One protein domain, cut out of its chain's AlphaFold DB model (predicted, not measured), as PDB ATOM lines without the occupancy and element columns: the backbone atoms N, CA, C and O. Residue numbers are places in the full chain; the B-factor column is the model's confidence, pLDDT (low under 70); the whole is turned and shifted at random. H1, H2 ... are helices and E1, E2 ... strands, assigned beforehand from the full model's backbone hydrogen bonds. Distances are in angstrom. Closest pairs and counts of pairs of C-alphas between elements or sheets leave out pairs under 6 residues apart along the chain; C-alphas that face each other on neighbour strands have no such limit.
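Overview. This is residues 4 to 189 of the 203 residues of an uncharacterized protein of Gonium pectorale (UniProt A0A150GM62). A strongly twisted sheet of four strands has H3 packed over it, closest to E1, and H6 meets H3 near its own last residues. H4 and H8 lie beyond the end of the sheet where E3 and E4 begin, and H7 is near H8; beyond the opposite end, residues 49 to 54, of which 49 to 51 belong to H2, stick out. The printed part has 186 residues, of which 87, under half, are in named elements, in the order E1 H1 E2 H2 H3 H4 E3 H5 H6 H7 H8 E4. The sheet, in the order E1, E2, E3, E4, is mixed; the class is mixed, helices and strands. The whole is compact, with a radius of gyration of the C-alphas of 17.7 A and spans of 54 by 37 by 31 A.

Arrangement. Edge strand E1, residues 4 to 8, is antiparallel to E2, residues 37 to 45; N 5 and O 43 are 3.0 A apart, within hydrogen-bond range. E2 is parallel to E3, residues 108 to 113, with N 40 and O 111 at 2.8 A. E3 is parallel to edge strand E4, residues 170 to 174, with N 112 and O 173 at 2.8 A. H3, residues 80 to 92, and H6, residues 124 to 134, are on one face of the sheet, forming two layers, helices over a sheet. They touch, with the C-alphas of Ser 85 and Ala 134 closest at 5.2 A, and run the same way at a shallow tilt of 34.7 degrees, only just short of steep. H3 also touches H1, residues 27 to 32, with the C-alphas of Gly 28 and Trp 90 closest at 6.0 A; H1 only grazes the sheet. H4, residues 102 to 105, only just touches H3 and H8, residues 159 to 166, with 3 pairs of C-alphas within 8 A each; the closest C-alphas are those of Leu 91 and Arg 103, 6.6 A, and of Asp 105 and Val 163, 6.2 A. H8 only just grazes the sheet, with 5 pairs of C-alphas within 10 A. H7, residues 143 to 153, is near H8. H5, residues 117 to 120, is close to but not clearly touching H6, with the C-alphas of Leu 118 and Val 124 at 5.7 A. H2, residues 47 to 51, is not on the sheet. Two strand-helix-strand units, parallel neighbour strands with helices between, are E2, H2 H3 H4, E3 and E3, H5 H6 H7 H8, E4. Every O i to N i+4 pair is within hydrogen-bond range in H1, H3, H7 and H8; H6 has 6 of 7, H2 0 of 1 and 0 of 2 O i to N i+3 pairs, and H4 and H5 are too short for an i+4 pair.

Along the chain. E1 begins at C-alpha 4, (-11.599, -41.212, -33.887). E2 is 24.9 A long, H3 18.0 A, H6 16.1 A, E3 15.6 A and H7 15.5 A. E4 ends at C-alpha 174, (-11.525, -28.325, -40.497).

Size, cuts and confidence. The C-alphas farthest apart, those of Gly 52 and Gly 154, are 58.4 A apart. The printed part has no cut. The links E1 to H1 and H2 to H3 are long. The mean pLDDT of the printed part is 72.6, with 66 residues under 70, among them residues 4 to 26 and 43 to 78.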
ATOM      1  N   PRO A   4     -12.469 -42.379 -33.883       34.69
ATOM      2  CA  PRO A   4     -11.599 -41.212 -33.887       34.69
ATOM      3  C   PRO A   4     -11.124 -40.877 -32.468       34.69
ATOM      4  O   PRO A   4     -11.885 -40.967 -31.495       34.69
ATOM      5  N   ALA A   5      -9.862 -40.472 -32.358       37.91
ATOM      6  CA  ALA A   5      -9.256 -39.929 -31.148       37.91
ATOM      7  C   ALA A   5      -9.033 -38.419 -31.306       37.91
ATOM      8  O   ALA A   5      -8.826 -37.956 -32.425       37.91
ATOM      9  N   ALA A   6      -9.110 -37.683 -30.192       37.62
ATOM     10  CA  ALA A   6      -8.842 -36.249 -30.136       37.62
ATOM     11  C   ALA A   6      -7.898 -35.896 -28.984       37.62
ATOM     12  O   ALA A   6      -8.088 -36.375 -27.859       37.62
ATOM     13  N   ILE A   7      -6.932 -35.022 -29.250       47.62
ATOM     14  CA  ILE A   7      -6.145 -34.293 -28.242       47.62
ATOM     15  C   ILE A   7      -6.610 -32.827 -28.293       47.62
ATOM     16  O   ILE A   7      -7.105 -32.392 -29.326       47.62
ATOM     17  N   SER A   8      -6.591 -32.088 -27.176       43.72
ATOM     18  CA  SER A   8      -7.006 -30.676 -27.182       43.72
ATOM     19  C   SER A   8      -5.993 -29.762 -26.510       43.72
ATOM     20  O   SER A   8      -5.638 -30.006 -25.358       43.72
ATOM     21  N   LEU A   9      -5.718 -28.634 -27.168       44.81
ATOM     22  CA  LEU A   9      -4.837 -27.519 -26.796       44.81
ATOM     23  C   LEU A   9      -3.331 -27.768 -26.989       44.81
ATOM     24  O   LEU A   9      -2.637 -28.232 -26.088       44.81
ATOM     25  N   ALA A  10      -2.871 -27.266 -28.140       35.19
ATOM     26  CA  ALA A  10      -1.500 -26.949 -28.518       35.19
ATOM     27  C   ALA A  10      -0.539 -28.144 -28.598       35.19
ATOM     28  O   ALA A  10       0.399 -28.220 -27.803       35.19
ATOM     29  N   ASP A  11      -0.656 -28.980 -29.639       37.38
ATOM     30  CA  ASP A  11       0.540 -29.629 -30.199       37.38
ATOM     31  C   ASP A  11       1.382 -28.581 -30.947       37.38
ATOM     32  O   ASP A  11       1.567 -28.562 -32.163       37.38
ATOM     33  N   GLY A  12       1.903 -27.631 -30.174       28.42
ATOM     34  CA  GLY A  12       3.137 -26.994 -30.559       28.42
ATOM     35  C   GLY A  12       4.229 -28.018 -30.324       28.42
ATOM     36  O   GLY A  12       4.740 -28.077 -29.208       28.42
ATOM     37  N   TYR A  13       4.591 -28.785 -31.355       33.91
ATOM     38  CA  TYR A  13       5.853 -29.518 -31.449       33.91
ATOM     39  C   TYR A  13       6.974 -28.719 -30.750       33.91
ATOM     40  O   TYR A  13       7.527 -27.774 -31.322       33.91
ATOM     41  N   GLY A  14       7.283 -29.033 -29.485       26.20
ATOM     42  CA  GLY A  14       8.104 -28.115 -28.693       26.20
ATOM     43  C   GLY A  14       8.120 -28.321 -27.180       26.20
ATOM     44  O   GLY A  14       7.639 -27.478 -26.438       26.20
ATOM     45  N   MET A  15       8.795 -29.385 -26.731       25.95
ATOM     46  CA  MET A  15       9.551 -29.470 -25.466       25.95
ATOM     47  C   MET A  15       8.934 -28.775 -24.227       25.95
ATOM     48  O   MET A  15       9.424 -27.721 -23.832       25.95
ATOM     49  N   HIS A  16       7.921 -29.381 -23.591       28.45
ATOM     50  CA  HIS A  16       7.734 -29.500 -22.122       28.45
ATOM     51  C   HIS A  16       6.311 -30.021 -21.788       28.45
ATOM     52  O   HIS A  16       5.490 -29.316 -21.200       28.45
ATOM     53  N   ASP A  17       6.029 -31.284 -22.131       36.25
ATOM     54  CA  ASP A  17       4.718 -31.943 -21.935       36.25
ATOM     55  C   ASP A  17       4.392 -32.315 -20.475       36.25
ATOM     56  O   ASP A  17       3.255 -32.671 -20.153       36.25
ATOM     57  N   ASP A  18       5.354 -32.194 -19.556       33.81
ATOM     58  CA  ASP A  18       5.205 -32.668 -18.172       33.81
ATOM     59  C   ASP A  18       4.233 -31.817 -17.326       33.81
ATOM     60  O   ASP A  18       3.808 -32.239 -16.250       33.81
ATOM     61  N   ILE A  19       3.886 -30.605 -17.779       33.25
ATOM     62  CA  ILE A  19       3.033 -29.662 -17.029       33.25
ATOM     63  C   ILE A  19       1.564 -29.703 -17.501       33.25
ATOM     64  O   ILE A  19       0.664 -29.362 -16.730       33.25
ATOM     65  N   TYR A  20       1.288 -30.170 -18.722       37.56
ATOM     66  CA  TYR A  20      -0.042 -30.067 -19.348       37.56
ATOM     67  C   TYR A  20      -0.825 -31.384 -19.419       37.56
ATOM     68  O   TYR A  20      -2.008 -31.377 -19.763       37.56
ATOM     69  N   THR A  21      -0.230 -32.500 -18.994       39.66
ATOM     70  CA  THR A  21      -0.849 -33.837 -19.047       39.66
ATOM     71  C   THR A  21      -2.177 -33.926 -18.273       39.66
ATOM     72  O   THR A  21      -3.061 -34.694 -18.641       39.66
ATOM     73  N   GLU A  22      -2.361 -33.118 -17.220       39.03
ATOM     74  CA  GLU A  22      -3.613 -33.065 -16.440       39.03
ATOM     75  C   GLU A  22      -4.605 -31.992 -16.938       39.03
ATOM     76  O   GLU A  22      -5.806 -32.116 -16.694       39.03
ATOM     77  N   TYR A  23      -4.151 -30.967 -17.673       37.75
ATOM     78  CA  TYR A  23      -5.036 -29.962 -18.293       37.75
ATOM     79  C   TYR A  23      -5.848 -30.556 -19.450       37.75
ATOM     80  O   TYR A  23      -7.021 -30.224 -19.620       37.75
ATOM     81  N   MET A  24      -5.257 -31.521 -20.157       50.59
ATOM     82  CA  MET A  24      -5.866 -32.317 -21.231       50.59
ATOM     83  C   MET A  24      -7.117 -33.112 -20.792       50.59
ATOM     84  O   MET A  24      -7.849 -33.638 -21.630       50.59
ATOM     85  N   ARG A  25      -7.397 -33.216 -19.481       55.69
ATOM     86  CA  ARG A  25      -8.544 -33.971 -18.945       55.69
ATOM     87  C   ARG A  25      -9.850 -33.181 -18.836       55.69
ATOM     88  O   ARG A  25     -10.891 -33.816 -18.687       55.69
ATOM     89  N   TYR A  26      -9.827 -31.846 -18.892       64.38
ATOM     90  CA  TYR A  26     -11.001 -31.025 -18.553       64.38
ATOM     91  C   TYR A  26     -11.227 -29.866 -19.539       64.38
ATOM     92  O   TYR A  26     -10.970 -28.704 -19.216       64.38
ATOM     93  N   LEU A  27     -11.780 -30.160 -20.721       71.44
ATOM     94  CA  LEU A  27     -12.204 -29.139 -21.697       71.44
ATOM     95  C   LEU A  27     -13.156 -28.116 -21.060       71.44
ATOM     96  O   LEU A  27     -13.002 -26.908 -21.231       71.44
ATOM     97  N   GLY A  28     -14.091 -28.580 -20.235       71.44
ATOM     98  CA  GLY A  28     -15.030 -27.736 -19.511       71.44
ATOM     99  C   GLY A  28     -14.349 -26.753 -18.559       71.44
ATOM    100  O   GLY A  28     -14.876 -25.664 -18.342       71.44
ATOM    101  N   LEU A  29     -13.172 -27.084 -18.009       72.06
ATOM    102  CA  LEU A  29     -12.404 -26.145 -17.190       72.06
ATOM    103  C   LEU A  29     -11.846 -25.009 -18.051       72.06
ATOM    104  O   LEU A  29     -12.048 -23.849 -17.700       72.06
ATOM    105  N   ALA A  30     -11.218 -25.322 -19.188       67.75
ATOM    106  CA  ALA A  30     -10.711 -24.312 -20.120       67.75
ATOM    107  C   ALA A  30     -11.836 -23.380 -20.608       67.75
ATOM    108  O   ALA A  30     -11.692 -22.155 -20.595       67.75
ATOM    109  N   LEU A  31     -13.001 -23.945 -20.932       78.06
ATOM    110  CA  LEU A  31     -14.180 -23.174 -21.322       78.06
ATOM    111  C   LEU A  31     -14.697 -22.289 -20.167       78.06
ATOM    112  O   LEU A  31     -15.022 -21.121 -20.375       78.06
ATOM    113  N   ASN A  32     -14.707 -22.775 -18.923       80.31
ATOM    114  CA  ASN A  32     -15.048 -21.938 -17.763       80.31
ATOM    115  C   ASN A  32     -14.028 -20.816 -17.492       80.31
ATOM    116  O   ASN A  32     -14.388 -19.818 -16.872       80.31
ATOM    117  N   LEU A  33     -12.785 -20.955 -17.962       74.12
ATOM    118  CA  LEU A  33     -11.735 -19.935 -17.863       74.12
ATOM    119  C   LEU A  33     -11.756 -18.917 -19.018       74.12
ATOM    120  O   LEU A  33     -10.938 -18.001 -19.028       74.12
ATOM    121  N   GLY A  34     -12.696 -19.041 -19.960       72.69
ATOM    122  CA  GLY A  34     -12.901 -18.067 -21.038       72.69
ATOM    123  C   GLY A  34     -12.340 -18.472 -22.402       72.69
ATOM    124  O   GLY A  34     -12.413 -17.680 -23.336       72.69
ATOM    125  N   VAL A  35     -11.818 -19.693 -22.561       74.81
ATOM    126  CA  VAL A  35     -11.401 -20.200 -23.879       74.81
ATOM    127  C   VAL A  35     -12.630 -20.386 -24.772       74.81
ATOM    128  O   VAL A  35     -13.596 -21.029 -24.367       74.81
ATOM    129  N   ARG A  36     -12.611 -19.818 -25.982       82.56
ATOM    130  CA  ARG A  36     -13.697 -19.935 -26.981       82.56
ATOM    131  C   ARG A  36     -13.242 -20.477 -28.331       82.56
ATOM    132  O   ARG A  36     -14.063 -20.677 -29.217       82.56
ATOM    133  N   PHE A  37     -11.948 -20.738 -28.451       81.31
ATOM    134  CA  PHE A  37     -11.336 -21.403 -29.585       81.31
ATOM    135  C   PHE A  37     -10.798 -22.747 -29.097       81.31
ATOM    136  O   PHE A  37      -9.963 -22.772 -28.193       81.31
ATOM    137  N   VAL A  38     -11.308 -23.847 -29.643       81.62
ATOM    138  CA  VAL A  38     -10.929 -25.210 -29.263       81.62
ATOM    139  C   VAL A  38     -10.399 -25.918 -30.496       81.62
ATOM    140  O   VAL A  38     -11.139 -26.122 -31.449       81.62
ATOM    141  N   GLU A  39      -9.132 -26.299 -30.456       80.56
ATOM    142  CA  GLU A  39      -8.496 -27.164 -31.446       80.56
ATOM    143  C   GLU A  39      -8.537 -28.614 -30.958       80.56
ATOM    144  O   GLU A  39      -8.286 -28.876 -29.774       80.56
ATOM    145  N   LEU A  40      -8.919 -29.521 -31.856       78.94
ATOM    146  CA  LEU A  40      -8.979 -30.960 -31.643       78.94
ATOM    147  C   LEU A  40      -8.099 -31.655 -32.687       78.94
ATOM    148  O   LEU A  40      -8.469 -31.660 -33.858       78.94
ATOM    149  N   ASP A  41      -7.001 -32.278 -32.262       72.38
ATOM    150  CA  ASP A  41      -6.134 -33.078 -33.139       72.38
ATOM    151  C   ASP A  41      -6.825 -34.401 -33.471       72.38
ATOM    152  O   ASP A  41      -6.971 -35.260 -32.596       72.38
ATOM    153  N   VAL A  42      -7.306 -34.574 -34.702       71.00
ATOM    154  CA  VAL A  42      -8.128 -35.730 -35.080       71.00
ATOM    155  C   VAL A  42      -7.271 -36.806 -35.732       71.00
ATOM    156  O   VAL A  42      -6.820 -36.670 -36.866       71.00
ATOM    157  N   HIS A  43      -7.161 -37.954 -35.063       69.25
ATOM    158  CA  HIS A  43      -6.474 -39.123 -35.613       69.25
ATOM    159  C   HIS A  43      -7.394 -40.336 -35.715       69.25
ATOM    160  O   HIS A  43      -8.198 -40.626 -34.819       69.25
ATOM    161  N   TRP A  44      -7.235 -41.102 -36.798       63.78
ATOM    162  CA  TRP A  44      -7.985 -42.334 -37.015       63.78
ATOM    163  C   TRP A  44      -7.167 -43.564 -36.618       63.78
ATOM    164  O   TRP A  44      -6.292 -44.022 -37.349       63.78
ATOM    165  N   ILE A  45      -7.449 -44.127 -35.441       56.28
ATOM    166  CA  ILE A  45      -6.670 -45.248 -34.899       56.28
ATOM    167  C   ILE A  45      -7.469 -46.551 -35.013       56.28
ATOM    168  O   ILE A  45      -8.448 -46.788 -34.300       56.28
ATOM    169  N   GLN A  46      -7.008 -47.473 -35.861       48.09
ATOM    170  CA  GLN A  46      -7.503 -48.850 -35.858       48.09
ATOM    171  C   GLN A  46      -6.814 -49.674 -34.754       48.09
ATOM    172  O   GLN A  46      -5.729 -50.223 -34.937       48.09
ATOM    173  N   VAL A  47      -7.486 -49.855 -33.610       43.47
ATOM    174  CA  VAL A  47      -7.013 -50.674 -32.462       43.47
ATOM    175  C   VAL A  47      -6.845 -52.177 -32.805       43.47
ATOM    176  O   VAL A  47      -6.319 -52.966 -32.021       43.47
ATOM    177  N   ALA A  48      -7.234 -52.614 -34.006       38.62
ATOM    178  CA  ALA A  48      -7.294 -54.022 -34.409       38.62
ATOM    179  C   ALA A  48      -5.931 -54.725 -34.611       38.62
ATOM    180  O   ALA A  48      -5.900 -55.915 -34.931       38.62
ATOM    181  N   ARG A  49      -4.791 -54.048 -34.409       39.06
ATOM    182  CA  ARG A  49      -3.464 -54.667 -34.578       39.06
ATOM    183  C   ARG A  49      -2.933 -55.425 -33.360       39.06
ATOM    184  O   ARG A  49      -2.097 -56.303 -33.550       39.06
ATOM    185  N   LEU A  50      -3.437 -55.179 -32.145       43.00
ATOM    186  CA  LEU A  50      -2.976 -55.908 -30.948       43.00
ATOM    187  C   LEU A  50      -3.345 -57.409 -30.955       43.00
ATOM    188  O   LEU A  50      -2.837 -58.162 -30.127       43.00
ATOM    189  N   PHE A  51      -4.184 -57.845 -31.906       46.50
ATOM    190  CA  PHE A  51      -4.695 -59.216 -32.012       46.50
ATOM    191  C   PHE A  51      -4.478 -59.891 -33.389       46.50
ATOM    192  O   PHE A  51      -4.996 -60.984 -33.600       46.50
ATOM    193  N   GLY A  52      -3.694 -59.302 -34.313       34.62
ATOM    194  CA  GLY A  52      -3.232 -59.984 -35.542       34.62
ATOM    195  C   GLY A  52      -3.994 -59.741 -36.866       34.62
ATOM    196  O   GLY A  52      -4.172 -60.691 -37.625       34.62
ATOM    197  N   HIS A  53      -4.390 -58.503 -37.204       33.59
ATOM    198  CA  HIS A  53      -5.088 -58.165 -38.471       33.59
ATOM    199  C   HIS A  53      -4.301 -57.207 -39.421       33.59
ATOM    200  O   HIS A  53      -3.488 -56.413 -38.933       33.59
ATOM    201  N   PRO A  54      -4.525 -57.243 -40.764       37.00
ATOM    202  CA  PRO A  54      -3.962 -56.302 -41.755       37.00
ATOM    203  C   PRO A  54      -4.935 -55.154 -42.132       37.00
ATOM    204  O   PRO A  54      -6.138 -55.335 -41.959       37.00
ATOM    205  N   PRO A  55      -4.476 -54.103 -42.845       39.09
ATOM    206  CA  PRO A  55      -3.446 -53.123 -42.498       39.09
ATOM    207  C   PRO A  55      -4.034 -51.931 -41.709       39.09
ATOM    208  O   PRO A  55      -5.192 -51.574 -41.865       39.09
ATOM    209  N   VAL A  56      -3.197 -51.304 -40.880       41.69
ATOM    210  CA  VAL A  56      -3.452 -49.951 -40.365       41.69
ATOM    211  C   VAL A  56      -3.225 -48.978 -41.521       41.69
ATOM    212  O   VAL A  56      -2.269 -49.165 -42.279       41.69
ATOM    213  N   GLU A  57      -4.103 -47.996 -41.670       42.06
ATOM    214  CA  GLU A  57      -3.939 -46.925 -42.646       42.06
ATOM    215  C   GLU A  57      -2.958 -45.908 -42.056       42.06
ATOM    216  O   GLU A  57      -3.200 -45.344 -40.992       42.06
ATOM    217  N   TRP A  58      -1.790 -45.806 -42.692       43.84
ATOM    218  CA  TRP A  58      -0.701 -44.917 -42.301       43.84
ATOM    219  C   TRP A  58      -0.428 -43.939 -43.444       43.84
ATOM    220  O   TRP A  58      -0.313 -44.350 -44.599       43.84
ATOM    221  N   ASP A  59      -0.211 -42.691 -43.084       38.31
ATOM    222  CA  ASP A  59       0.432 -41.611 -43.823       38.31
ATOM    223  C   ASP A  59       1.652 -41.106 -43.013       38.31
ATOM    224  O   ASP A  59       1.981 -41.633 -41.948       38.31
ATOM    225  N   ALA A  60       2.388 -40.124 -43.536       36.59
ATOM    226  CA  ALA A  60       3.604 -39.616 -42.897       36.59
ATOM    227  C   ALA A  60       3.351 -38.862 -41.574       36.59
ATOM    228  O   ALA A  60       4.277 -38.750 -40.772       36.59
ATOM    229  N   GLU A  61       2.124 -38.395 -41.331       40.50
ATOM    230  CA  GLU A  61       1.710 -37.683 -40.112       40.50
ATOM    231  C   GLU A  61       1.280 -38.672 -39.012       40.50
ATOM    232  O   GLU A  61       1.491 -38.443 -37.824       40.50
ATOM    233  N   THR A  62       0.817 -39.860 -39.405       38.22
ATOM    234  CA  THR A  62       0.551 -41.004 -38.517       38.22
ATOM    235  C   THR A  62       1.785 -41.868 -38.228       38.22
ATOM    236  O   THR A  62       1.705 -42.763 -37.375       38.22
ATOM    237  N   VAL A  63       2.964 -41.579 -38.816       35.06
ATOM    238  CA  VAL A  63       4.283 -42.085 -38.356       35.06
ATOM    239  C   VAL A  63       4.662 -41.409 -37.024       35.06
ATOM    240  O   VAL A  63       5.663 -40.719 -36.878       35.06
ATOM    241  N   GLY A  64       3.815 -41.630 -36.027       35.69
ATOM    242  CA  GLY A  64       3.923 -41.151 -34.656       35.69
ATOM    243  C   GLY A  64       3.197 -42.063 -33.664       35.69
ATOM    244  O   GLY A  64       3.333 -41.888 -32.461       35.69
ATOM    245  N   CYS A  65       2.465 -43.095 -34.106       39.66
ATOM    246  CA  CYS A  65       1.832 -44.033 -33.178       39.66
ATOM    247  C   CYS A  65       2.809 -45.136 -32.722       39.66
ATOM    248  O   CYS A  65       2.831 -46.244 -33.261       39.66
ATOM    249  N   ASN A  66       3.545 -44.798 -31.658       33.03
ATOM    250  CA  ASN A  66       4.260 -45.626 -30.675       33.03
ATOM    251  C   ASN A  66       5.801 -45.462 -30.681       33.03
ATOM    252  O   ASN A  66       6.487 -46.170 -31.425       33.03
ATOM    253  N   PRO A  67       6.356 -44.600 -29.798       44.59
ATOM    254  CA  PRO A  67       5.653 -43.707 -28.865       44.59
ATOM    255  C   PRO A  67       5.046 -42.493 -29.584       44.59
ATOM    256  O   PRO A  67       5.579 -42.065 -30.602       44.59
ATOM    257  N   SER A  68       3.935 -41.975 -29.045       37.53
ATOM    258  CA  SER A  68       3.317 -40.714 -29.487       37.53
ATOM    259  C   SER A  68       4.355 -39.594 -29.493       37.53
ATOM    260  O   SER A  68       5.055 -39.436 -28.492       37.53
ATOM    261  N   LEU A  69       4.455 -38.810 -30.571       38.66
ATOM    262  CA  LEU A  69       5.272 -37.588 -30.571       38.66
ATOM    263  C   LEU A  69       4.661 -36.479 -29.695       38.66
ATOM    264  O   LEU A  69       5.409 -35.624 -29.240       38.66
ATOM    265  N   SER A  70       3.372 -36.582 -29.333       44.00
ATOM    266  CA  SER A  70       2.753 -35.805 -28.241       44.00
ATOM    267  C   SER A  70       3.061 -36.358 -26.840       44.00
ATOM    268  O   SER A  70       2.437 -35.976 -25.855       44.00
ATOM    269  N   SER A  71       3.945 -37.361 -26.741       41.34
ATOM    270  CA  SER A  71       4.333 -38.064 -25.507       41.34
ATOM    271  C   SER A  71       3.192 -38.771 -24.744       41.34
ATOM    272  O   SER A  71       3.455 -39.467 -23.761       41.34
ATOM    273  N   LEU A  72       1.934 -38.665 -25.196       43.31
ATOM    274  CA  LEU A  72       0.755 -39.253 -24.557       43.31
ATOM    275  C   LEU A  72       0.543 -40.718 -24.979       43.31
ATOM    276  O   LEU A  72       0.333 -41.005 -26.163       43.31
ATOM    277  N   PRO A  73       0.538 -41.681 -24.039       51.00
ATOM    278  CA  PRO A  73       0.193 -43.064 -24.349       51.00
ATOM    279  C   PRO A  73      -1.219 -43.171 -24.941       51.00
ATOM    280  O   PRO A  73      -2.146 -42.541 -24.450       51.00
ATOM    281  N   THR A  74      -1.433 -44.048 -25.926       51.06
ATOM    282  CA  THR A  74      -2.751 -44.251 -26.572       51.06
ATOM    283  C   THR A  74      -3.882 -44.574 -25.585       51.06
ATOM    284  O   THR A  74      -5.030 -44.227 -25.820       51.06
ATOM    285  N   LYS A  75      -3.572 -45.209 -24.448       52.31
ATOM    286  CA  LYS A  75      -4.533 -45.472 -23.356       52.31
ATOM    287  C   LYS A  75      -5.015 -44.205 -22.627       52.31
ATOM    288  O   LYS A  75      -6.041 -44.254 -21.960       52.31
ATOM    289  N   ASP A  76      -4.245 -43.128 -22.728       53.12
ATOM    290  CA  ASP A  76      -4.485 -41.830 -22.106       53.12
ATOM    291  C   ASP A  76      -5.037 -40.823 -23.137       53.12
ATOM    292  O   ASP A  76      -5.425 -39.717 -22.768       53.12
ATOM    293  N   GLN A  77      -5.126 -41.218 -24.417       57.47
ATOM    294  CA  GLN A  77      -5.809 -40.454 -25.459       57.47
ATOM    295  C   GLN A  77      -7.325 -40.564 -25.292       57.47
ATOM    296  O   GLN A  77      -7.880 -41.620 -24.968       57.47
ATOM    297  N   ARG A  78      -8.012 -39.453 -25.534       65.94
ATOM    298  CA  ARG A  78      -9.463 -39.361 -25.435       65.94
ATOM    299  C   ARG A  78     -10.105 -39.684 -26.784       65.94
ATOM    300  O   ARG A  78      -9.562 -39.342 -27.831       65.94
ATOM    301  N   SER A  79     -11.290 -40.300 -26.782       73.56
ATOM    302  CA  SER A  79     -12.072 -40.409 -28.020       73.56
ATOM    303  C   SER A  79     -12.585 -39.035 -28.459       73.56
ATOM    304  O   SER A  79     -13.016 -38.228 -27.629       73.56
ATOM    305  N   PHE A  80     -12.615 -38.789 -29.766       78.94
ATOM    306  CA  PHE A  80     -13.165 -37.564 -30.343       78.94
ATOM    307  C   PHE A  80     -14.622 -37.342 -29.918       78.94
ATOM    308  O   PHE A  80     -14.963 -36.279 -29.404       78.94
ATOM    309  N   SER A  81     -15.458 -38.384 -29.987       79.75
ATOM    310  CA  SER A  81     -16.842 -38.349 -29.491       79.75
ATOM    311  C   SER A  81     -16.961 -37.875 -28.043       79.75
ATOM    312  O   SER A  81     -17.870 -37.113 -27.715       79.75
ATOM    313  N   SER A  82     -16.041 -38.290 -27.167       79.38
ATOM    314  CA  SER A  82     -16.025 -37.860 -25.771       79.38
ATOM    315  C   SER A  82     -15.636 -36.389 -25.657       79.38
ATOM    316  O   SER A  82     -16.260 -35.669 -24.877       79.38
ATOM    317  N   ALA A  83     -14.641 -35.932 -26.426       80.88
ATOM    318  CA  ALA A  83     -14.211 -34.533 -26.448       80.88
ATOM    319  C   ALA A  83     -15.350 -33.608 -26.891       80.88
ATOM    320  O   ALA A  83     -15.728 -32.696 -26.153       80.88
ATOM    321  N   VAL A  84     -15.974 -33.906 -28.035       84.81
ATOM    322  CA  VAL A  84     -17.084 -33.100 -28.556       84.81
ATOM    323  C   VAL A  84     -18.301 -33.156 -27.629       84.81
ATOM    324  O   VAL A  84     -18.953 -32.135 -27.416       84.81
ATOM    325  N   SER A  85     -18.574 -34.303 -26.994       88.38
ATOM    326  CA  SER A  85     -19.657 -34.421 -26.005       88.38
ATOM    327  C   SER A  85     -19.450 -33.521 -24.786       88.38
ATOM    328  O   SER A  85     -20.422 -32.990 -24.258       88.38
ATOM    329  N   GLU A  86     -18.213 -33.317 -24.324       85.31
ATOM    330  CA  GLU A  86     -17.951 -32.392 -23.214       85.31
ATOM    331  C   GLU A  86     -18.100 -30.929 -23.633       85.31
ATOM    332  O   GLU A  86     -18.693 -30.150 -22.885       85.31
ATOM    333  N   VAL A  87     -17.631 -30.565 -24.831       88.62
ATOM    334  CA  VAL A  87     -17.860 -29.224 -25.400       88.62
ATOM    335  C   VAL A  87     -19.359 -28.944 -25.500       88.62
ATOM    336  O   VAL A  87     -19.835 -27.913 -25.021       88.62
ATOM    337  N   ALA A  88     -20.117 -29.895 -26.050       91.56
ATOM    338  CA  ALA A  88     -21.566 -29.811 -26.148       91.56
ATOM    339  C   ALA A  88     -22.224 -29.699 -24.770       91.56
ATOM    340  O   ALA A  88     -23.014 -28.790 -24.537       91.56
ATOM    341  N   ALA A  89     -21.868 -30.570 -23.823       91.12
ATOM    342  CA  ALA A  89     -22.420 -30.531 -22.474       91.12
ATOM    343  C   ALA A  89     -22.156 -29.183 -21.789       91.12
ATOM    344  O   ALA A  89     -23.045 -28.654 -21.126       91.12
ATOM    345  N   TRP A  90     -20.971 -28.593 -21.971       89.88
ATOM    346  CA  TRP A  90     -20.659 -27.269 -21.437       89.88
ATOM    347  C   TRP A  90     -21.515 -26.167 -22.075       89.88
ATOM    348  O   TRP A  90     -22.089 -25.354 -21.339       89.88
ATOM    349  N   LEU A  91     -21.629 -26.175 -23.410       90.38
ATOM    350  CA  LEU A  91     -22.388 -25.201 -24.203       90.38
ATOM    351  C   LEU A  91     -23.890 -25.247 -23.874       90.38
ATOM    352  O   LEU A  91     -24.545 -24.208 -23.770       90.38
ATOM    353  N   LEU A  92     -24.424 -26.457 -23.691       89.25
ATOM    354  CA  LEU A  92     -25.846 -26.738 -23.497       89.25
ATOM    355  C   LEU A  92     -26.268 -26.789 -22.022       89.25
ATOM    356  O   LEU A  92     -27.461 -26.886 -21.751       89.25
ATOM    357  N   ALA A  93     -25.334 -26.709 -21.067       82.38
ATOM    358  CA  ALA A  93     -25.592 -26.903 -19.632       82.38
ATOM    359  C   ALA A  93     -26.709 -26.019 -19.042       82.38
ATOM    360  O   ALA A  93     -27.238 -26.323 -17.975       82.38
ATOM    361  N   SER A  94     -27.035 -24.907 -19.698       68.81
ATOM    362  CA  SER A  94     -28.074 -23.962 -19.293       68.81
ATOM    363  C   SER A  94     -29.410 -24.114 -20.011       68.81
ATOM    364  O   SER A  94     -30.405 -23.541 -19.559       68.81
ATOM    365  N   GLN A  95     -29.467 -24.889 -21.095       63.72
ATOM    366  CA  GLN A  95     -30.688 -25.058 -21.869       63.72
ATOM    367  C   GLN A  95     -31.735 -25.809 -21.034       63.72
ATOM    368  O   GLN A  95     -31.547 -26.962 -20.657       63.72
ATOM    369  N   GLY A  96     -32.841 -25.129 -20.713       59.91
ATOM    370  CA  GLY A  96     -33.928 -25.659 -19.878       59.91
ATOM    371  C   GLY A  96     -34.031 -25.041 -18.479       59.91
ATOM    372  O   GLY A  96     -34.989 -25.327 -17.761       59.91
ATOM    373  N   SER A  97     -33.100 -24.163 -18.093       63.50
ATOM    374  CA  SER A  97     -33.261 -23.318 -16.906       63.50
ATOM    375  C   SER A  97     -34.218 -22.149 -17.199       63.50
ATOM    376  O   SER A  97     -34.109 -21.529 -18.256       63.50
ATOM    377  N   PRO A  98     -35.135 -21.785 -16.280       69.81
ATOM    378  CA  PRO A  98     -36.021 -20.628 -16.450       69.81
ATOM    379  C   PRO A  98     -35.290 -19.276 -16.384       69.81
ATOM    380  O   PRO A  98     -35.900 -18.248 -16.669       69.81
ATOM    381  N   SER A  99     -34.012 -19.261 -15.991       70.69
ATOM    382  CA  SER A  99     -33.190 -18.053 -15.934       70.69
ATOM    383  C   SER A  99     -32.071 -18.131 -16.976       70.69
ATOM    384  O   SER A  99     -31.397 -19.166 -17.011       70.69
ATOM    385  N   PRO A 100     -31.836 -17.059 -17.761       69.31
ATOM    386  CA  PRO A 100     -30.746 -17.003 -18.728       69.31
ATOM    387  C   PRO A 100     -29.412 -17.267 -18.038       69.31
ATOM    388  O   PRO A 100     -29.121 -16.694 -16.982       69.31
ATOM    389  N   SER A 101     -28.614 -18.144 -18.623       77.38
ATOM    390  CA  SER A 101     -27.243 -18.379 -18.200       77.38
ATOM    391  C   SER A 101     -26.308 -17.453 -18.962       77.38
ATOM    392  O   SER A 101     -26.520 -17.246 -20.154       77.38
ATOM    393  N   PRO A 102     -25.197 -17.004 -18.350       72.88
ATOM    394  CA  PRO A 102     -24.118 -16.343 -19.083       72.88
ATOM    395  C   PRO A 102     -23.620 -17.167 -20.277       72.88
ATOM    396  O   PRO A 102     -23.070 -16.614 -21.217       72.88
ATOM    397  N   ARG A 103     -23.824 -18.494 -20.243       79.56
ATOM    398  CA  ARG A 103     -23.441 -19.383 -21.337       79.56
ATOM    399  C   ARG A 103     -24.330 -19.267 -22.565       79.56
ATOM    400  O   ARG A 103     -23.865 -19.620 -23.639       79.56
ATOM    401  N   ASP A 104     -25.575 -18.816 -22.430       82.50
ATOM    402  CA  ASP A 104     -26.530 -18.779 -23.546       82.50
ATOM    403  C   ASP A 104     -26.084 -17.815 -24.654       82.50
ATOM    404  O   ASP A 104     -26.411 -18.049 -25.817       82.50
ATOM    405  N   ASP A 105     -25.248 -16.835 -24.297       85.88
ATOM    406  CA  ASP A 105     -24.654 -15.863 -25.213       85.88
ATOM    407  C   ASP A 105     -23.269 -16.287 -25.754       85.88
ATOM    408  O   ASP A 105     -22.619 -15.546 -26.489       85.88
ATOM    409  N   GLU A 106     -22.790 -17.481 -25.393       88.88
ATOM    410  CA  GLU A 106     -21.452 -17.941 -25.770       88.88
ATOM    411  C   GLU A 106     -21.416 -18.516 -27.183       88.88
ATOM    412  O   GLU A 106     -22.307 -19.268 -27.603       88.88
ATOM    413  N   PHE A 107     -20.308 -18.223 -27.861       90.94
ATOM    414  CA  PHE A 107     -19.971 -18.719 -29.186       90.94
ATOM    415  C   PHE A 107     -18.628 -19.445 -29.149       90.94
ATOM    416  O   PHE A 107     -17.664 -18.939 -28.573       90.94
ATOM    417  N   LEU A 108     -18.562 -20.626 -29.761       91.25
ATOM    418  CA  LEU A 108     -17.354 -21.440 -29.832       91.25
ATOM    419  C   LEU A 108     -16.893 -21.614 -31.272       91.25
ATOM    420  O   LEU A 108     -17.692 -21.921 -32.153       91.25
ATOM    421  N   VAL A 109     -15.588 -21.502 -31.483       88.31
ATOM    422  CA  VAL A 109     -14.925 -22.029 -32.672       88.31
ATOM    423  C   VAL A 109     -14.327 -23.377 -32.300       88.31
ATOM    424  O   VAL A 109     -13.517 -23.460 -31.376       88.31
ATOM    425  N   VAL A 110     -14.757 -24.427 -32.989       90.50
ATOM    426  CA  VAL A 110     -14.189 -25.771 -32.873       90.50
ATOM    427  C   VAL A 110     -13.429 -26.045 -34.158       90.50
ATOM    428  O   VAL A 110     -14.035 -26.138 -35.220       90.50
ATOM    429  N   TYR A 111     -12.111 -26.139 -34.057       85.56
ATOM    430  CA  TYR A 111     -11.215 -26.455 -35.152       85.56
ATOM    431  C   TYR A 111     -10.793 -27.915 -35.065       85.56
ATOM    432  O   TYR A 111     -10.328 -28.368 -34.021       85.56
ATOM    433  N   LEU A 112     -10.993 -28.646 -36.151       88.12
ATOM    434  CA  LEU A 112     -10.524 -30.008 -36.321       88.12
ATOM    435  C   LEU A 112      -9.178 -29.929 -37.032       88.12
ATOM    436  O   LEU A 112      -9.150 -29.594 -38.215       88.12
ATOM    437  N   ASP A 113      -8.090 -30.212 -36.318       81.25
ATOM    438  CA  ASP A 113      -6.798 -30.440 -36.962       81.25
ATOM    439  C   ASP A 113      -6.801 -31.874 -37.498       81.25
ATOM    440  O   ASP A 113      -6.423 -32.835 -36.827       81.25
ATOM    441  N   ASP A 114      -7.434 -32.030 -38.657       82.88
ATOM    442  CA  ASP A 114      -7.698 -33.291 -39.330       82.88
ATOM    443  C   ASP A 114      -6.942 -33.395 -40.658       82.88
ATOM    444  O   ASP A 114      -6.431 -32.423 -41.213       82.88
ATOM    445  N   GLN A 115      -6.878 -34.610 -41.196       78.56
ATOM    446  CA  GLN A 115      -6.026 -34.926 -42.341       78.56
ATOM    447  C   GLN A 115      -6.829 -35.292 -43.601       78.56
ATOM    448  O   GLN A 115      -7.927 -35.866 -43.509       78.56
ATOM    449  N   PRO A 116      -6.295 -35.008 -44.805       84.44
ATOM    450  CA  PRO A 116      -7.007 -35.240 -46.059       84.44
ATOM    451  C   PRO A 116      -7.309 -36.727 -46.301       84.44
ATOM    452  O   PRO A 116      -8.303 -37.059 -46.952       84.44
ATOM    453  N   ASP A 117      -6.509 -37.632 -45.729       79.38
ATOM    454  CA  ASP A 117      -6.667 -39.082 -45.850       79.38
ATOM    455  C   ASP A 117      -8.012 -39.603 -45.315       79.38
ATOM    456  O   ASP A 117      -8.520 -40.611 -45.815       79.38
ATOM    457  N   LEU A 118      -8.677 -38.881 -44.400       80.81
ATOM    458  CA  LEU A 118     -10.017 -39.251 -43.919       80.81
ATOM    459  C   LEU A 118     -11.040 -39.370 -45.060       80.81
ATOM    460  O   LEU A 118     -11.964 -40.188 -44.979       80.81
ATOM    461  N   ALA A 119     -10.878 -38.591 -46.136       86.69
ATOM    462  CA  ALA A 119     -11.716 -38.705 -47.327       86.69
ATOM    463  C   ALA A 119     -11.447 -40.003 -48.092       86.69
ATOM    464  O   ALA A 119     -12.392 -40.680 -48.504       86.69
ATOM    465  N   GLN A 120     -10.175 -40.378 -48.248       82.81
ATOM    466  CA  GLN A 120      -9.786 -41.622 -48.908       82.81
ATOM    467  C   GLN A 120     -10.271 -42.849 -48.126       82.81
ATOM    468  O   GLN A 120     -10.695 -43.833 -48.732       82.81
ATOM    469  N   TRP A 121     -10.247 -42.778 -46.796       79.19
ATOM    470  CA  TRP A 121     -10.691 -43.857 -45.912       79.19
ATOM    471  C   TRP A 121     -12.214 -43.904 -45.727       79.19
ATOM    472  O   TRP A 121     -12.752 -44.858 -45.172       79.19
ATOM    473  N   GLY A 122     -12.938 -42.895 -46.224       83.81
ATOM    474  CA  GLY A 122     -14.396 -42.830 -46.128       83.81
ATOM    475  C   GLY A 122     -14.911 -42.499 -44.724       83.81
ATOM    476  O   GLY A 122     -16.052 -42.831 -44.407       83.81
ATOM    477  N   HIS A 123     -14.101 -41.835 -43.894       84.06
ATOM    478  CA  HIS A 123     -14.417 -41.535 -42.492       84.06
ATOM    479  C   HIS A 123     -14.942 -40.112 -42.244       84.06
ATOM    480  O   HIS A 123     -15.404 -39.822 -41.144       84.06
ATOM    481  N   VAL A 124     -14.972 -39.244 -43.264       89.44
ATOM    482  CA  VAL A 124     -15.504 -37.867 -43.146       89.44
ATOM    483  C   VAL A 124     -16.952 -37.852 -42.645       89.44
ATOM    484  O   VAL A 124     -17.286 -37.089 -41.746       89.44
ATOM    485  N   GLY A 125     -17.819 -38.720 -43.178       89.94
ATOM    486  CA  GLY A 125     -19.216 -38.792 -42.730       89.94
ATOM    487  C   GLY A 125     -19.332 -39.155 -41.247       89.94
ATOM    488  O   GLY A 125     -20.026 -38.478 -40.499       89.94
ATOM    489  N   GLU A 126     -18.580 -40.168 -40.811       86.81
ATOM    490  CA  GLU A 126     -18.559 -40.621 -39.415       86.81
ATOM    491  C   GLU A 126     -18.017 -39.542 -38.461       86.81
ATOM    492  O   GLU A 126     -18.536 -39.369 -37.357       86.81
ATOM    493  N   LEU A 127     -17.009 -38.776 -38.893       86.56
ATOM    494  CA  LEU A 127     -16.475 -37.637 -38.146       86.56
ATOM    495  C   LEU A 127     -17.556 -36.573 -37.893       86.56
ATOM    496  O   LEU A 127     -17.789 -36.174 -36.750       86.56
ATOM    497  N   LEU A 128     -18.258 -36.141 -38.945       93.81
ATOM    498  CA  LEU A 128     -19.295 -35.104 -38.856       93.81
ATOM    499  C   LEU A 128     -20.555 -35.599 -38.123       93.81
ATOM    500  O   LEU A 128     -21.208 -34.831 -37.406       93.81
ATOM    501  N   GLU A 129     -20.885 -36.888 -38.241       92.25
ATOM    502  CA  GLU A 129     -21.950 -37.529 -37.461       92.25
ATOM    503  C   GLU A 129     -21.652 -37.486 -35.959       92.25
ATOM    504  O   GLU A 129     -22.537 -37.165 -35.171       92.25
ATOM    505  N   GLN A 130     -20.406 -37.725 -35.540       88.25
ATOM    506  CA  GLN A 130     -20.035 -37.617 -34.124       88.25
ATOM    507  C   GLN A 130     -20.146 -36.187 -33.591       88.25
ATOM    508  O   GLN A 130     -20.527 -36.004 -32.432       88.25
ATOM    509  N   VAL A 131     -19.885 -35.175 -34.426       93.25
ATOM    510  CA  VAL A 131     -20.126 -33.779 -34.042       93.25
ATOM    511  C   VAL A 131     -21.614 -33.508 -33.867       93.25
ATOM    512  O   VAL A 131     -22.034 -33.004 -32.826       93.25
ATOM    513  N   THR A 132     -22.423 -33.866 -34.861       96.62
ATOM    514  CA  THR A 132     -23.865 -33.568 -34.868       96.62
ATOM    515  C   THR A 132     -24.680 -34.434 -33.908       96.62
ATOM    516  O   THR A 132     -25.771 -34.036 -33.501       96.62
ATOM    517  N   ALA A 133     -24.144 -35.578 -33.475       94.25
ATOM    518  CA  ALA A 133     -24.704 -36.372 -32.386       94.25
ATOM    519  C   ALA A 133     -24.593 -35.668 -31.020       94.25
ATOM    520  O   ALA A 133     -25.409 -35.927 -30.135       94.25
ATOM    521  N   ALA A 134     -23.597 -34.794 -30.841       93.25
ATOM    522  CA  ALA A 134     -23.357 -34.066 -29.598       93.25
ATOM    523  C   ALA A 134     -23.864 -32.615 -29.652       93.25
ATOM    524  O   ALA A 134     -24.493 -32.146 -28.706       93.25
ATOM    525  N   ILE A 135     -23.604 -31.900 -30.750       95.38
ATOM    526  CA  ILE A 135     -23.960 -30.489 -30.936       95.38
ATOM    527  C   ILE A 135     -25.136 -30.393 -31.920       95.38
ATOM    528  O   ILE A 135     -24.984 -30.770 -33.086       95.38
ATOM    529  N   PRO A 136     -26.293 -29.847 -31.502       95.50
ATOM    530  CA  PRO A 136     -27.425 -29.621 -32.391       95.50
ATOM    531  C   PRO A 136     -27.043 -28.804 -33.634       95.50
ATOM    532  O   PRO A 136     -26.407 -27.751 -33.549       95.50
ATOM    533  N   ARG A 137     -27.438 -29.292 -34.817       95.69
ATOM    534  CA  ARG A 137     -27.070 -28.694 -36.112       95.69
ATOM    535  C   ARG A 137     -27.545 -27.249 -36.272       95.69
ATOM    536  O   ARG A 137     -26.902 -26.465 -36.970       95.69
ATOM    537  N   ASP A 138     -28.667 -26.900 -35.661       95.56
ATOM    538  CA  ASP A 138     -29.238 -25.554 -35.664       95.56
ATOM    539  C   ASP A 138     -28.340 -24.532 -34.956       95.56
ATOM    540  O   ASP A 138     -28.319 -23.378 -35.381       95.56
ATOM    541  N   LEU A 139     -27.526 -24.958 -33.984       96.06
ATOM    542  CA  LEU A 139     -26.536 -24.107 -33.316       96.06
ATOM    543  C   LEU A 139     -25.265 -23.891 -34.146       96.06
ATOM    544  O   LEU A 139     -24.530 -22.935 -33.892       96.06
ATOM    545  N   ILE A 140     -24.993 -24.750 -35.130       97.38
ATOM    546  CA  ILE A 140     -23.800 -24.665 -35.980       97.38
ATOM    547  C   ILE A 140     -24.090 -23.743 -37.171       97.38
ATOM    548  O   ILE A 140     -25.123 -23.874 -37.838       97.38
ATOM    549  N   VAL A 141     -23.192 -22.791 -37.442       96.62
ATOM    550  CA  VAL A 141     -23.259 -21.940 -38.639       96.62
ATOM    551  C   VAL A 141     -22.524 -22.605 -39.802       96.62
ATOM    552  O   VAL A 141     -21.300 -22.693 -39.817       96.62
ATOM    553  N   SER A 142     -23.274 -23.063 -40.801       96.00
ATOM    554  CA  SER A 142     -22.679 -23.652 -42.008       96.00
ATOM    555  C   SER A 142     -22.158 -22.608 -43.000       96.00
ATOM    556  O   SER A 142     -22.620 -21.459 -42.983       96.00
ATOM    557  N   PRO A 143     -21.281 -23.011 -43.941       95.25
ATOM    558  CA  PRO A 143     -20.848 -22.171 -45.062       95.25
ATOM    559  C   PRO A 143     -21.996 -21.507 -45.828       95.25
ATOM    560  O   PRO A 143     -21.966 -20.310 -46.121       95.25
ATOM    561  N   ALA A 144     -23.055 -22.258 -46.138       94.50
ATOM    562  CA  ALA A 144     -24.208 -21.721 -46.856       94.50
ATOM    563  C   ALA A 144     -24.958 -20.648 -46.047       94.50
ATOM    564  O   ALA A 144     -25.312 -19.605 -46.598       94.50
ATOM    565  N   GLU A 145     -25.160 -20.880 -44.746       95.88
ATOM    566  CA  GLU A 145     -25.828 -19.932 -43.849       95.88
ATOM    567  C   GLU A 145     -25.006 -18.653 -43.678       95.88
ATOM    568  O   GLU A 145     -25.547 -17.558 -43.824       95.88
ATOM    569  N   LEU A 146     -23.696 -18.771 -43.445       94.25
ATOM    570  CA  LEU A 146     -22.826 -17.609 -43.283       94.25
ATOM    571  C   LEU A 146     -22.803 -16.731 -44.541       94.25
ATOM    572  O   LEU A 146     -22.883 -15.503 -44.437       94.25
ATOM    573  N   ARG A 147     -22.748 -17.344 -45.732       93.31
ATOM    574  CA  ARG A 147     -22.835 -16.615 -47.008       93.31
ATOM    575  C   ARG A 147     -24.165 -15.882 -47.147       93.31
ATOM    576  O   ARG A 147     -24.166 -14.710 -47.515       93.31
ATOM    577  N   ALA A 148     -25.282 -16.537 -46.833       94.75
ATOM    578  CA  ALA A 148     -26.604 -15.918 -46.900       94.75
ATOM    579  C   ALA A 148     -26.721 -14.716 -45.946       94.75
ATOM    580  O   ALA A 148     -27.157 -13.645 -46.364       94.75
ATOM    581  N   ILE A 149     -26.255 -14.865 -44.701       94.25
ATOM    582  CA  ILE A 149     -26.241 -13.789 -43.700       94.25
ATOM    583  C   ILE A 149     -25.363 -12.625 -44.170       94.25
ATOM    584  O   ILE A 149     -25.781 -11.472 -44.118       94.25
ATOM    585  N   THR A 150     -24.163 -12.916 -44.675       92.69
ATOM    586  CA  THR A 150     -23.226 -11.896 -45.168       92.69
ATOM    587  C   THR A 150     -23.818 -11.107 -46.336       92.69
ATOM    588  O   THR A 150     -23.697  -9.884 -46.381       92.69
ATOM    589  N   LEU A 151     -24.504 -11.787 -47.262       93.38
ATOM    590  CA  LEU A 151     -25.206 -11.147 -48.376       93.38
ATOM    591  C   LEU A 151     -26.373 -10.274 -47.899       93.38
ATOM    592  O   LEU A 151     -26.557  -9.180 -48.424       93.38
ATOM    593  N   GLU A 152     -27.135 -10.728 -46.901       93.00
ATOM    594  CA  GLU A 152     -28.231  -9.950 -46.314       93.00
ATOM    595  C   GLU A 152     -27.721  -8.677 -45.618       93.00
ATOM    596  O   GLU A 152     -28.323  -7.613 -45.756       93.00
ATOM    597  N   GLN A 153     -26.613  -8.769 -44.876       89.69
ATOM    598  CA  GLN A 153     -26.061  -7.647 -44.108       89.69
ATOM    599  C   GLN A 153     -25.169  -6.708 -44.936       89.69
ATOM    600  O   GLN A 153     -24.899  -5.585 -44.511       89.69
ATOM    601  N   GLY A 154     -24.669  -7.158 -46.091       91.44
ATOM    602  CA  GLY A 154     -23.664  -6.435 -46.879       91.44
ATOM    603  C   GLY A 154     -22.265  -6.409 -46.244       91.44
ATOM    604  O   GLY A 154     -21.382  -5.708 -46.740       91.44
ATOM    605  N   ALA A 155     -22.058  -7.151 -45.154       90.06
ATOM    606  CA  ALA A 155     -20.797  -7.295 -44.432       90.06
ATOM    607  C   ALA A 155     -20.793  -8.608 -43.616       90.06
ATOM    608  O   ALA A 155     -21.871  -9.117 -43.297       90.06
ATOM    609  N   PRO A 156     -19.616  -9.156 -43.251       89.19
ATOM    610  CA  PRO A 156     -19.533 -10.313 -42.356       89.19
ATOM    611  C   PRO A 156     -20.233 -10.044 -41.011       89.19
ATOM    612  O   PRO A 156     -20.055  -8.952 -40.455       89.19
ATOM    613  N   PRO A 157     -21.022 -10.996 -40.473       90.88
ATOM    614  CA  PRO A 157     -21.726 -10.806 -39.209       90.88
ATOM    615  C   PRO A 157     -20.758 -10.743 -38.020       90.88
ATOM    616  O   PRO A 157     -19.666 -11.310 -38.049       90.88
ATOM    617  N   SER A 158     -21.171 -10.073 -36.941       89.69
ATOM    618  CA  SER A 158     -20.505 -10.205 -35.641       89.69
ATOM    619  C   SER A 158     -20.952 -11.483 -34.925       89.69
ATOM    620  O   SER A 158     -22.030 -12.014 -35.206       89.69
ATOM    621  N   ILE A 159     -20.158 -11.931 -33.950       88.56
ATOM    622  CA  ILE A 159     -20.537 -13.021 -33.038       88.56
ATOM    623  C   ILE A 159     -21.870 -12.703 -32.345       88.56
ATOM    624  O   ILE A 159     -22.792 -13.510 -32.413       88.56
ATOM    625  N   ASP A 160     -22.021 -11.498 -31.786       89.75
ATOM    626  CA  ASP A 160     -23.261 -11.073 -31.121       89.75
ATOM    627  C   ASP A 160     -24.488 -11.187 -32.036       89.75
ATOM    628  O   ASP A 160     -25.583 -11.521 -31.590       89.75
ATOM    629  N   MET A 161     -24.317 -10.924 -33.336       91.62
ATOM    630  CA  MET A 161     -25.392 -11.079 -34.309       91.62
ATOM    631  C   MET A 161     -25.701 -12.555 -34.568       91.62
ATOM    632  O   MET A 161     -26.874 -12.928 -34.612       91.62
ATOM    633  N   LEU A 162     -24.677 -13.393 -34.741       93.44
ATOM    634  CA  LEU A 162     -24.860 -14.834 -34.910       93.44
ATOM    635  C   LEU A 162     -25.618 -15.448 -33.733       93.44
ATOM    636  O   LEU A 162     -26.591 -16.168 -33.955       93.44
ATOM    637  N   VAL A 163     -25.231 -15.095 -32.513       93.00
ATOM    638  CA  VAL A 163     -25.863 -15.581 -31.288       93.00
ATOM    639  C   VAL A 163     -27.256 -14.976 -31.119       93.00
ATOM    640  O   VAL A 163     -28.254 -15.695 -31.143       93.00
ATOM    641  N   GLY A 164     -27.355 -13.650 -31.016       91.69
ATOM    642  CA  GLY A 164     -28.588 -12.972 -30.614       91.69
ATOM    643  C   GLY A 164     -29.683 -12.941 -31.682       91.69
ATOM    644  O   GLY A 164     -30.865 -12.931 -31.343       91.69
ATOM    645  N   ARG A 165     -29.322 -12.921 -32.975       93.25
ATOM    646  CA  ARG A 165     -30.299 -12.858 -34.079       93.25
ATOM    647  C   ARG A 165     -30.530 -14.205 -34.752       93.25
ATOM    648  O   ARG A 165     -31.662 -14.483 -35.142       93.25
ATOM    649  N   TYR A 166     -29.482 -15.008 -34.920       94.00
ATOM    650  CA  TYR A 166     -29.560 -16.265 -35.671       94.00
ATOM    651  C   TYR A 166     -29.509 -17.517 -34.786       94.00
ATOM    652  O   TYR A 166     -29.643 -18.620 -35.312       94.00
ATOM    653  N   GLY A 167     -29.334 -17.370 -33.465       93.81
ATOM    654  CA  GLY A 167     -29.265 -18.491 -32.523       93.81
ATOM    655  C   GLY A 167     -28.048 -19.398 -32.723       93.81
ATOM    656  O   GLY A 167     -28.017 -20.512 -32.207       93.81
ATOM    657  N   LYS A 168     -27.053 -18.951 -33.497       95.31
ATOM    658  CA  LYS A 168     -25.841 -19.711 -33.802       95.31
ATOM    659  C   LYS A 168     -24.841 -19.558 -32.674       95.31
ATOM    660  O   LYS A 168     -24.609 -18.459 -32.189       95.31
ATOM    661  N   ARG A 169     -24.232 -20.670 -32.280       94.75
ATOM    662  CA  ARG A 169     -23.336 -20.754 -31.121       94.75
ATOM    663  C   ARG A 169     -22.045 -21.511 -31.405       94.75
ATOM    664  O   ARG A 169     -21.162 -21.525 -30.556       94.75
ATOM    665  N   VAL A 170     -21.929 -22.141 -32.575       96.06
ATOM    666  CA  VAL A 170     -20.733 -22.891 -32.964       96.06
ATOM    667  C   VAL A 170     -20.343 -22.583 -34.404       96.06
ATOM    668  O   VAL A 170     -21.172 -22.670 -35.312       96.06
ATOM    669  N   LEU A 171     -19.064 -22.281 -34.609       94.25
ATOM    670  CA  LEU A 171     -18.372 -22.372 -35.887       94.25
ATOM    671  C   LEU A 171     -17.532 -23.650 -35.883       94.25
ATOM    672  O   LEU A 171     -16.641 -23.788 -35.049       94.25
ATOM    673  N   LEU A 172     -17.814 -24.577 -36.798       95.62
ATOM    674  CA  LEU A 172     -16.978 -25.760 -36.994       95.62
ATOM    675  C   LEU A 172     -16.012 -25.498 -38.148       95.62
ATOM    676  O   LEU A 172     -16.448 -25.112 -39.233       95.62
ATOM    677  N   MET A 173     -14.725 -25.712 -37.911       92.00
ATOM    678  CA  MET A 173     -13.658 -25.563 -38.894       92.00
ATOM    679  C   MET A 173     -12.877 -26.871 -39.017       92.00
ATOM    680  O   MET A 173     -12.760 -27.600 -38.037       92.00
ATOM    681  N   SER A 174     -12.353 -27.154 -40.199       92.00
ATOM    682  CA  SER A 174     -11.525 -28.325 -40.497       92.00
ATOM    683  C   SER A 174     -10.254 -27.872 -41.208       92.00
ATOM    684  O   SER A 174     -10.303 -26.977 -42.061       92.00
ATOM    685  N   ALA A 175      -9.118 -28.454 -40.832       88.25
ATOM    686  CA  ALA A 175      -7.835 -28.222 -41.484       88.25
ATOM    687  C   ALA A 175      -7.856 -28.710 -42.940       88.25
ATOM    688  O   ALA A 175      -7.212 -28.120 -43.813       88.25
ATOM    689  N   SER A 176      -8.632 -29.758 -43.215       90.44
ATOM    690  CA  SER A 176      -8.755 -30.395 -44.521       90.44
ATOM    691  C   SER A 176     -10.000 -29.955 -45.303       90.44
ATOM    692  O   SER A 176     -11.087 -29.774 -44.767       90.44
ATOM    693  N   ASP A 177      -9.868 -29.817 -46.628       93.19
ATOM    694  CA  ASP A 177     -11.017 -29.557 -47.505       93.19
ATOM    695  C   ASP A 177     -11.626 -30.869 -48.015       93.19
ATOM    696  O   ASP A 177     -11.084 -31.514 -48.918       93.19
ATOM    697  N   TYR A 178     -12.777 -31.258 -47.466       93.75
ATOM    698  CA  TYR A 178     -13.542 -32.417 -47.942       93.75
ATOM    699  C   TYR A 178     -14.648 -32.053 -48.953       93.75
ATOM    700  O   TYR A 178     -15.431 -32.920 -49.365       93.75
ATOM    701  N   GLY A 179     -14.742 -30.781 -49.356       93.31
ATOM    702  CA  GLY A 179     -15.709 -30.275 -50.324       93.31
ATOM    703  C   GLY A 179     -17.168 -30.600 -49.959       93.31
ATOM    704  O   GLY A 179     -17.571 -30.462 -48.798       93.31
ATOM    705  N   PRO A 180     -17.990 -31.108 -50.905       93.81
ATOM    706  CA  PRO A 180     -19.420 -31.340 -50.671       93.81
ATOM    707  C   PRO A 180     -19.742 -32.276 -49.499       93.81
ATOM    708  O   PRO A 180     -20.844 -32.212 -48.951       93.81
ATOM    709  N   ALA A 181     -18.803 -33.149 -49.116       93.69
ATOM    710  CA  ALA A 181     -18.975 -34.043 -47.976       93.69
ATOM    711  C   ALA A 181     -19.044 -33.285 -46.639       93.69
ATOM    712  O   ALA A 181     -19.625 -33.809 -45.695       93.69
ATOM    713  N   MET A 182     -18.516 -32.058 -46.565       95.00
ATOM    714  CA  MET A 182     -18.416 -31.259 -45.339       95.00
ATOM    715  C   MET A 182     -19.118 -29.898 -45.417       95.00
ATOM    716  O   MET A 182     -19.577 -29.410 -44.384       95.00
ATOM    717  N   ASP A 183     -19.300 -29.327 -46.613       93.06
ATOM    718  CA  ASP A 183     -19.868 -27.981 -46.854       93.06
ATOM    719  C   ASP A 183     -21.228 -27.702 -46.188       93.06
ATOM    720  O   ASP A 183     -21.665 -26.556 -46.047       93.06
ATOM    721  N   HIS A 184     -21.946 -28.754 -45.806       94.62
ATOM    722  CA  HIS A 184     -23.220 -28.656 -45.109       94.62
ATOM    723  C   HIS A 184     -23.067 -28.407 -43.599       94.62
ATOM    724  O   HIS A 184     -24.083 -28.191 -42.930       94.62
ATOM    725  N   LEU A 185     -21.849 -28.442 -43.052       96.00
ATOM    726  CA  LEU A 185     -21.585 -28.362 -41.617       96.00
ATOM    727  C   LEU A 185     -20.384 -27.484 -41.250       96.00
ATOM    728  O   LEU A 185     -20.547 -26.615 -40.396       96.00
ATOM    729  N   ALA A 186     -19.217 -27.707 -41.858       95.19
ATOM    730  CA  ALA A 186     -17.959 -27.085 -41.437       95.19
ATOM    731  C   ALA A 186     -17.340 -26.210 -42.531       95.19
ATOM    732  O   ALA A 186     -17.662 -26.352 -43.709       95.19
ATOM    733  N   HIS A 187     -16.441 -25.321 -42.116       93.50
ATOM    734  CA  HIS A 187     -15.644 -24.469 -42.994       93.50
ATOM    735  C   HIS A 187     -14.214 -24.995 -43.073       93.50
ATOM    736  O   HIS A 187     -13.663 -25.450 -42.075       93.50
ATOM    737  N   THR A 188     -13.595 -24.904 -44.239       91.56
ATOM    738  CA  THR A 188     -12.186 -25.272 -44.410       91.56
ATOM    739  C   THR A 188     -11.288 -24.120 -43.972       91.56
ATOM    740  O   THR A 188     -11.523 -22.978 -44.363       91.56
ATOM    741  N   HIS A 189     -10.226 -24.403 -43.216       84.19
ATOM    742  CA  HIS A 189      -9.166 -23.438 -42.948       84.19
ATOM    743  C   HIS A 189      -7.844 -24.141 -42.615       84.19
ATOM    744  O   HIS A 189      -7.697 -24.706 -41.549       84.19
TER     745      HIS A 189